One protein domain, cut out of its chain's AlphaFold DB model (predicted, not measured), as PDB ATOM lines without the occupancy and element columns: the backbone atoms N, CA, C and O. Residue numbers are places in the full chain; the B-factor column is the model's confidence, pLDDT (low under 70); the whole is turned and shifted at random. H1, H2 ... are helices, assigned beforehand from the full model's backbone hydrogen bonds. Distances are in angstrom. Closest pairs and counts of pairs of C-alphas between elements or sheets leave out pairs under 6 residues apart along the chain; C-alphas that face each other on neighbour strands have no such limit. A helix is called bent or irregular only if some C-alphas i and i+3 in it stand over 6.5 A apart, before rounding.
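What this domain is: This is residues 2 to 54 of the 616 residues of the protein "F-box domain-containing protein" of Acaromyces ingoldii (UniProt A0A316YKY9). A helical hairpin of H2 and H3 has a third helix, H1, set crosswise to the later part of H3, and a thin tail of residues 2 to 11 leads away from H1. The three helix centres make a triangle rather than a row, and the tail, with Val 2 at its far end, gives the elongated outline much of its length. The printed part has 53 residues with three named helices, H1, H2 and H3 in that order along the chain, and no named strand; its class is all helix. It is only just compact, close to loose, with a radius of gyration of the C-alphas of 11.5 A, and the C-alphas span 40 by 21 by 16 A.

How they stand to each other: The longest helix is H3, residues 36 to 52. H2, residues 24 to 34, touches H3 at residues 38 to 42 of H3 alone; the closest C-alphas are those of Arg 32 and Lys 39, 5.2 A apart. H2 and H3 form a helical hairpin and run opposite ways at a shallow tilt of 23 degrees. H1, residues 12 to 21, only just touches H3, with 3 pairs of C-alphas within 8 A, at residues 46 to 50 of H3 alone. Their closest C-alphas, those of Ser 16 and Leu 46, are 7.0 A apart, and their lines are about perpendicular at 76 degrees. H1 and H2 are close but not clearly touching: their closest C-alphas, those of Phe 19 and Leu 27, are 7.3 A apart. They run opposite ways at a steep tilt of 54 degrees. Of the O i to N i+4 pairs, 5 of 6 in H1, 6 of 7 in H2 and 11 of 13 in H3 are within hydrogen-bond range.

Where its parts are: H3 is 23.3 A from first to last C-alpha, from Arg 36 at (70.293, -100.230, 65.154) to Asn 52 at (71.906, -77.159, 68.172). It is irregular, but only just: C-alphas 44 and 47 are 6.7 A apart, and its line is a rough one. H2 measures 15.2 A from Pro 24 to Leu 34. H1 measures 14.5 A from Pro 12, with its C-alpha at (80.661, -88.356, 66.594), to His 21.

The domain as a whole: The two C-alphas farthest apart are those of Val 2 and Gly 54, the first and last printed residues, at 40.3 A. The printed part has no cut. The links from H1 to H2, with 2 residues, and from H2 to H3, with 1 residue, are tight. The mean pLDDT of the printed part of this model is 71.5; residues 2 to 10, residue 12, residue 16 and residues 19 to 34 are under 70. H3 has a mean pLDDT of 85.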
ATOM      1  N   VAL A   2      77.391-111.744  78.427       39.62
ATOM      2  CA  VAL A   2      78.379-111.633  77.352       39.62
ATOM      3  C   VAL A   2      78.565-110.142  77.134       39.62
ATOM      4  O   VAL A   2      77.572-109.448  76.918       39.62
ATOM      5  N   GLU A   3      79.804-109.674  77.273       40.84
ATOM      6  CA  GLU A   3      80.235-108.325  76.920       40.84
ATOM      7  C   GLU A   3      79.550-107.912  75.619       40.84
ATOM      8  O   GLU A   3      79.713-108.559  74.578       40.84
ATOM      9  N   ALA A   4      78.731-106.859  75.694       46.56
ATOM     10  CA  ALA A   4      78.245-106.166  74.519       46.56
ATOM     11  C   ALA A   4      79.489-105.662  73.793       46.56
ATOM     12  O   ALA A   4      80.078-104.650  74.164       46.56
ATOM     13  N   THR A   5      79.941-106.471  72.839       42.47
ATOM     14  CA  THR A   5      81.070-106.195  71.963       42.47
ATOM     15  C   THR A   5      80.989-104.740  71.539       42.47
ATOM     16  O   THR A   5      80.024-104.323  70.898       42.47
ATOM     17  N   LEU A   6      81.996-103.985  71.983       46.88
ATOM     18  CA  LEU A   6      82.319-102.626  71.588       46.88
ATOM     19  C   LEU A   6      82.378-102.598  70.062       46.88
ATOM     20  O   LEU A   6      83.434-102.773  69.459       46.88
ATOM     21  N   CYS A   7      81.225-102.456  69.413       50.25
ATOM     22  CA  CYS A   7      81.184-102.047  68.026       50.25
ATOM     23  C   CYS A   7      81.877-100.688  68.056       50.25
ATOM     24  O   CYS A   7      81.372 -99.821  68.774       50.25
ATOM     25  N   PRO A   8      83.044-100.519  67.409       54.72
ATOM     26  CA  PRO A   8      83.786 -99.275  67.482       54.72
ATOM     27  C   PRO A   8      82.860 -98.193  66.940       54.72
ATOM     28  O   PRO A   8      82.603 -98.118  65.737       54.72
ATOM     29  N   GLN A   9      82.257 -97.434  67.854       64.38
ATOM     30  CA  GLN A   9      81.470 -96.278  67.499       64.38
ATOM     31  C   GLN A   9      82.472 -95.340  66.850       64.38
ATOM     32  O   GLN A   9      83.467 -94.953  67.464       64.38
ATOM     33  N   LEU A  10      82.267 -95.074  65.563       65.06
ATOM     34  CA  LEU A  10      82.975 -93.993  64.903       65.06
ATOM     35  C   LEU A  10      82.776 -92.743  65.771       65.06
ATOM     36  O   LEU A  10      81.642 -92.515  66.204       65.06
ATOM     37  N   PRO A  11      83.840 -91.968  66.047       73.19
ATOM     38  CA  PRO A  11      83.708 -90.742  66.813       73.19
ATOM     39  C   PRO A  11      82.592 -89.864  66.221       73.19
ATOM     40  O   PRO A  11      82.478 -89.807  64.986       73.19
ATOM     41  N   PRO A  12      81.757 -89.212  67.051       66.44
ATOM     42  CA  PRO A  12      80.661 -88.356  66.594       66.44
ATOM     43  C   PRO A  12      81.090 -87.320  65.547       66.44
ATOM     44  O   PRO A  12      80.306 -86.965  64.673       66.44
ATOM     45  N   GLU A  13      82.349 -86.889  65.582       74.12
ATOM     46  CA  GLU A  13      82.954 -85.934  64.656       74.12
ATOM     47  C   GLU A  13      83.199 -86.553  63.275       74.12
ATOM     48  O   GLU A  13      82.922 -85.929  62.251       74.12
ATOM     49  N   VAL A  14      83.695 -87.796  63.230       76.69
ATOM     50  CA  VAL A  14      83.896 -88.541  61.974       76.69
ATOM     51  C   VAL A  14      82.555 -88.871  61.355       76.69
ATOM     52  O   VAL A  14      82.405 -88.772  60.138       76.69
ATOM     53  N   LEU A  15      81.590 -89.232  62.207       70.19
ATOM     54  CA  LEU A  15      80.200 -89.313  61.821       70.19
ATOM     55  C   LEU A  15      79.811 -87.973  61.211       70.19
ATOM     56  O   LEU A  15      79.742 -87.960  59.991       70.19
ATOM     57  N   SER A  16      79.684 -86.869  61.961       68.19
ATOM     58  CA  SER A  16      79.318 -85.519  61.471       68.19
ATOM     59  C   SER A  16      79.966 -85.152  60.128       68.19
ATOM     60  O   SER A  16      79.263 -84.752  59.203       68.19
ATOM     61  N   HIS A  17      81.267 -85.402  59.943       73.25
ATOM     62  CA  HIS A  17      81.954 -85.188  58.665       73.25
ATOM     63  C   HIS A  17      81.397 -86.014  57.497       73.25
ATOM     64  O   HIS A  17      81.245 -85.493  56.394       73.25
ATOM     65  N   ILE A  18      81.066 -87.288  57.715       70.44
ATOM     66  CA  ILE A  18      80.331 -88.097  56.736       70.44
ATOM     67  C   ILE A  18      78.952 -87.468  56.464       70.44
ATOM     68  O   ILE A  18      78.552 -87.405  55.306       70.44
ATOM     69  N   PHE A  19      78.242 -86.945  57.473       64.69
ATOM     70  CA  PHE A  19      76.907 -86.332  57.290       64.69
ATOM     71  C   PHE A  19      76.949 -84.995  56.562       64.69
ATOM     72  O   PHE A  19      76.016 -84.697  55.829       64.69
ATOM     73  N   LEU A  20      78.021 -84.210  56.691       65.31
ATOM     74  CA  LEU A  20      78.190 -82.988  55.895       65.31
ATOM     75  C   LEU A  20      78.235 -83.288  54.391       65.31
ATOM     76  O   LEU A  20      77.878 -82.446  53.571       65.31
ATOM     77  N   HIS A  21      78.666 -84.494  54.021       68.06
ATOM     78  CA  HIS A  21      78.816 -84.904  52.628       68.06
ATOM     79  C   HIS A  21      77.744 -85.890  52.153       68.06
ATOM     80  O   HIS A  21      77.654 -86.165  50.955       68.06
ATOM     81  N   VAL A  22      76.922 -86.422  53.062       64.31
ATOM     82  CA  VAL A  22      75.881 -87.407  52.762       64.31
ATOM     83  C   VAL A  22      74.519 -86.808  53.065       64.31
ATOM     84  O   VAL A  22      74.250 -86.345  54.166       64.31
ATOM     85  N   ASP A  23      73.624 -86.869  52.082       63.81
ATOM     86  CA  ASP A  23      72.253 -86.399  52.254       63.81
ATOM     87  C   ASP A  23      71.578 -87.083  53.475       63.81
ATOM     88  O   ASP A  23      71.688 -88.311  53.612       63.81
ATOM     89  N   PRO A  24      70.847 -86.331  54.326       64.69
ATOM     90  CA  PRO A  24      70.186 -86.854  55.525       64.69
ATOM     91  C   PRO A  24      69.340 -88.111  55.278       64.69
ATOM     92  O   PRO A  24      69.315 -89.020  56.108       64.69
ATOM     93  N   HIS A  25      68.687 -88.213  54.116       67.56
ATOM     94  CA  HIS A  25      67.970 -89.417  53.710       67.56
ATOM     95  C   HIS A  25      68.908 -90.596  53.518       67.56
ATOM     96  O   HIS A  25      68.654 -91.666  54.065       67.56
ATOM     97  N   THR A  26      69.932 -90.425  52.674       65.44
ATOM     98  CA  THR A  26      70.855 -91.504  52.297       65.44
ATOM     99  C   THR A  26      71.431 -92.119  53.549       65.44
ATOM    100  O   THR A  26      71.550 -93.339  53.662       65.44
ATOM    101  N   LEU A  27      71.697 -91.267  54.522       65.31
ATOM    102  CA  LEU A  27      72.117 -91.705  55.810       65.31
ATOM    103  C   LEU A  27      71.014 -92.440  56.565       65.31
ATOM    104  O   LEU A  27      71.199 -93.601  56.920       65.31
ATOM    105  N   TYR A  28      69.852 -91.820  56.759       66.69
ATOM    106  CA  TYR A  28      68.763 -92.432  57.511       66.69
ATOM    107  C   TYR A  28      68.321 -93.785  56.935       66.69
ATOM    108  O   TYR A  28      67.961 -94.679  57.692       66.69
ATOM    109  N   THR A  29      68.367 -93.996  55.617       68.94
ATOM    110  CA  THR A  29      68.021 -95.292  55.018       68.94
ATOM    111  C   THR A  29      69.172 -96.279  55.006       68.94
ATOM    112  O   THR A  29      68.955 -97.454  55.298       68.94
ATOM    113  N   SER A  30      70.384 -95.834  54.671       69.75
ATOM    114  CA  SER A  30      71.517 -96.750  54.497       69.75
ATOM    115  C   SER A  30      72.115 -97.136  55.843       69.75
ATOM    116  O   SER A  30      72.323 -98.315  56.099       69.75
ATOM    117  N   VAL A  31      72.303 -96.178  56.755       66.56
ATOM    118  CA  VAL A  31      72.831 -96.441  58.104       66.56
ATOM    119  C   VAL A  31      71.843 -97.244  58.945       66.56
ATOM    120  O   VAL A  31      72.248 -98.189  59.624       66.56
ATOM    121  N   ARG A  32      70.538 -96.967  58.833       66.38
ATOM    122  CA  ARG A  32      69.505 -97.770  59.506       66.38
ATOM    123  C   ARG A  32      69.522 -99.235  59.077       66.38
ATOM    124  O   ARG A  32      69.204-100.099  59.890       66.38
ATOM    125  N   ALA A  33      69.864 -99.515  57.819       68.69
ATOM    126  CA  ALA A  33      69.997-100.884  57.332       68.69
ATOM    127  C   ALA A  33      71.253-101.584  57.879       68.69
ATOM    128  O   ALA A  33      71.268-102.808  57.974       68.69
ATOM    129  N   LEU A  34      72.282-100.819  58.252       68.75
ATOM    130  CA  LEU A  34      73.565-101.343  58.717       68.75
ATOM    131  C   LEU A  34      73.573-101.642  60.220       68.75
ATOM    132  O   LEU A  34      74.091-102.681  60.621       68.75
ATOM    133  N   SER A  35      73.004-100.767  61.059       80.06
ATOM    134  CA  SER A  35      72.976-100.987  62.510       80.06
ATOM    135  C   SER A  35      71.868-100.215  63.235       80.06
ATOM    136  O   SER A  35      71.631 -99.032  62.988       80.06
ATOM    137  N   ARG A  36      71.237-100.872  64.222       81.44
ATOM    138  CA  ARG A  36      70.293-100.230  65.154       81.44
ATOM    139  C   ARG A  36      70.984 -99.240  66.091       81.44
ATOM    140  O   ARG A  36      70.398 -98.208  66.391       81.44
ATOM    141  N   SER A  37      72.213 -99.532  66.526       81.19
ATOM    142  CA  SER A  37      72.962 -98.625  67.407       81.19
ATOM    143  C   SER A  37      73.342 -97.335  66.686       81.19
ATOM    144  O   SER A  37      73.285 -96.259  67.271       81.19
ATOM    145  N   TRP A  38      73.653 -97.423  65.389       78.56
ATOM    146  CA  TRP A  38      73.922 -96.236  64.581       78.56
ATOM    147  C   TRP A  38      72.656 -95.418  64.350       78.56
ATOM    148  O   TRP A  38      72.723 -94.200  64.418       78.56
ATOM    149  N   LYS A  39      71.497 -96.061  64.147       81.25
ATOM    150  CA  LYS A  39      70.209 -95.354  64.076       81.25
ATOM    151  C   LYS A  39      69.974 -94.486  65.320       81.25
ATOM    152  O   LYS A  39      69.697 -93.305  65.162       81.25
ATOM    153  N   ALA A  40      70.137 -95.054  66.517       82.94
ATOM    154  CA  ALA A  40      69.964 -94.322  67.775       82.94
ATOM    155  C   ALA A  40      70.966 -93.163  67.904       82.94
ATOM    156  O   ALA A  40      70.575 -92.037  68.175       82.94
ATOM    157  N   CYS A  41      72.247 -93.398  67.595       82.81
ATOM    158  CA  CYS A  41      73.270 -92.347  67.606       82.81
ATOM    159  C   CYS A  41      72.932 -91.186  66.650       82.81
ATOM    160  O   CYS A  41      73.055 -90.019  67.012       82.81
ATOM    161  N   VAL A  42      72.451 -91.497  65.445       81.12
ATOM    162  CA  VAL A  42      72.034 -90.488  64.463       81.12
ATOM    163  C   VAL A  42      70.841 -89.683  64.958       81.12
ATOM    164  O   VAL A  42      70.872 -88.457  64.901       81.12
ATOM    165  N   GLU A  43      69.792 -90.372  65.403       83.12
ATOM    166  CA  GLU A  43      68.527 -89.747  65.784       83.12
ATOM    167  C   GLU A  43      68.656 -88.920  67.070       83.12
ATOM    168  O   GLU A  43      68.222 -87.772  67.095       83.12
ATOM    169  N   GLU A  44      69.285 -89.480  68.104       85.38
ATOM    170  CA  GLU A  44      69.349 -88.873  69.438       85.38
ATOM    171  C   GLU A  44      70.479 -87.854  69.575       85.38
ATOM    172  O   GLU A  44      70.302 -86.831  70.229       85.38
ATOM    173  N   HIS A  45      71.644 -88.116  68.972       85.69
ATOM    174  CA  HIS A  45      72.841 -87.316  69.232       85.69
ATOM    175  C   HIS A  45      73.174 -86.421  68.052       85.69
ATOM    176  O   HIS A  45      73.319 -85.211  68.210       85.69
ATOM    177  N   LEU A  46      73.291 -86.992  66.854       85.12
ATOM    178  CA  LEU A  46      73.827 -86.224  65.744       85.12
ATOM    179  C   LEU A  46      72.836 -85.202  65.186       85.12
ATOM    180  O   LEU A  46      73.214 -84.049  65.010       85.12
ATOM    181  N   LEU A  47      71.592 -85.595  64.892       85.12
ATOM    182  CA  LEU A  47      70.603 -84.644  64.374       85.12
ATOM    183  C   LEU A  47      70.411 -83.489  65.360       85.12
ATOM    184  O   LEU A  47      70.478 -82.329  64.960       85.12
ATOM    185  N   ALA A  48      70.263 -83.813  66.647       88.56
ATOM    186  CA  ALA A  48      70.215 -82.823  67.712       88.56
ATOM    187  C   ALA A  48      71.456 -81.914  67.697       88.56
ATOM    188  O   ALA A  48      71.319 -80.695  67.734       88.56
ATOM    189  N   HIS A  49      72.660 -82.477  67.571       88.94
ATOM    190  CA  HIS A  49      73.902 -81.707  67.518       88.94
ATOM    191  C   HIS A  49      73.986 -80.764  66.305       88.94
ATOM    192  O   HIS A  49      74.345 -79.597  66.459       88.94
ATOM    193  N   GLU A  50      73.623 -81.220  65.104       88.06
ATOM    194  CA  GLU A  50      73.668 -80.397  63.886       88.06
ATOM    195  C   GLU A  50      72.661 -79.236  63.929       88.06
ATOM    196  O   GLU A  50      72.966 -78.139  63.454       88.06
ATOM    197  N   PHE A  51      71.486 -79.434  64.538       90.62
ATOM    198  CA  PHE A  51      70.532 -78.345  64.760       90.62
ATOM    199  C   PHE A  51      70.950 -77.413  65.905       90.62
ATOM    200  O   PHE A  51      70.884 -76.196  65.745       90.62
ATOM    201  N   ASN A  52      71.441 -77.951  67.026       90.12
ATOM    202  CA  ASN A  52      71.906 -77.159  68.172       90.12
ATOM    203  C   ASN A  52      73.107 -76.275  67.826       90.12
ATOM    204  O   ASN A  52      73.238 -75.169  68.337       90.12
ATOM    205  N   THR A  53      73.985 -76.741  66.935       90.38
ATOM    206  CA  THR A  53      75.112 -75.938  66.433       90.38
ATOM    207  C   THR A  53      74.693 -74.897  65.396       90.38
ATOM    208  O   THR A  53      75.533 -74.122  64.940       90.38
ATOM    209  N   GLY A  54      73.424 -74.886  64.970       88.44
ATOM    210  CA  GLY A  54      72.919 -74.001  63.922       88.44
ATOM    211  C   GLY A  54      73.492 -74.290  62.532       88.44
ATOM    212  O   GLY A  54      73.235 -73.527  61.597       88.44
TER     213      GLY A  54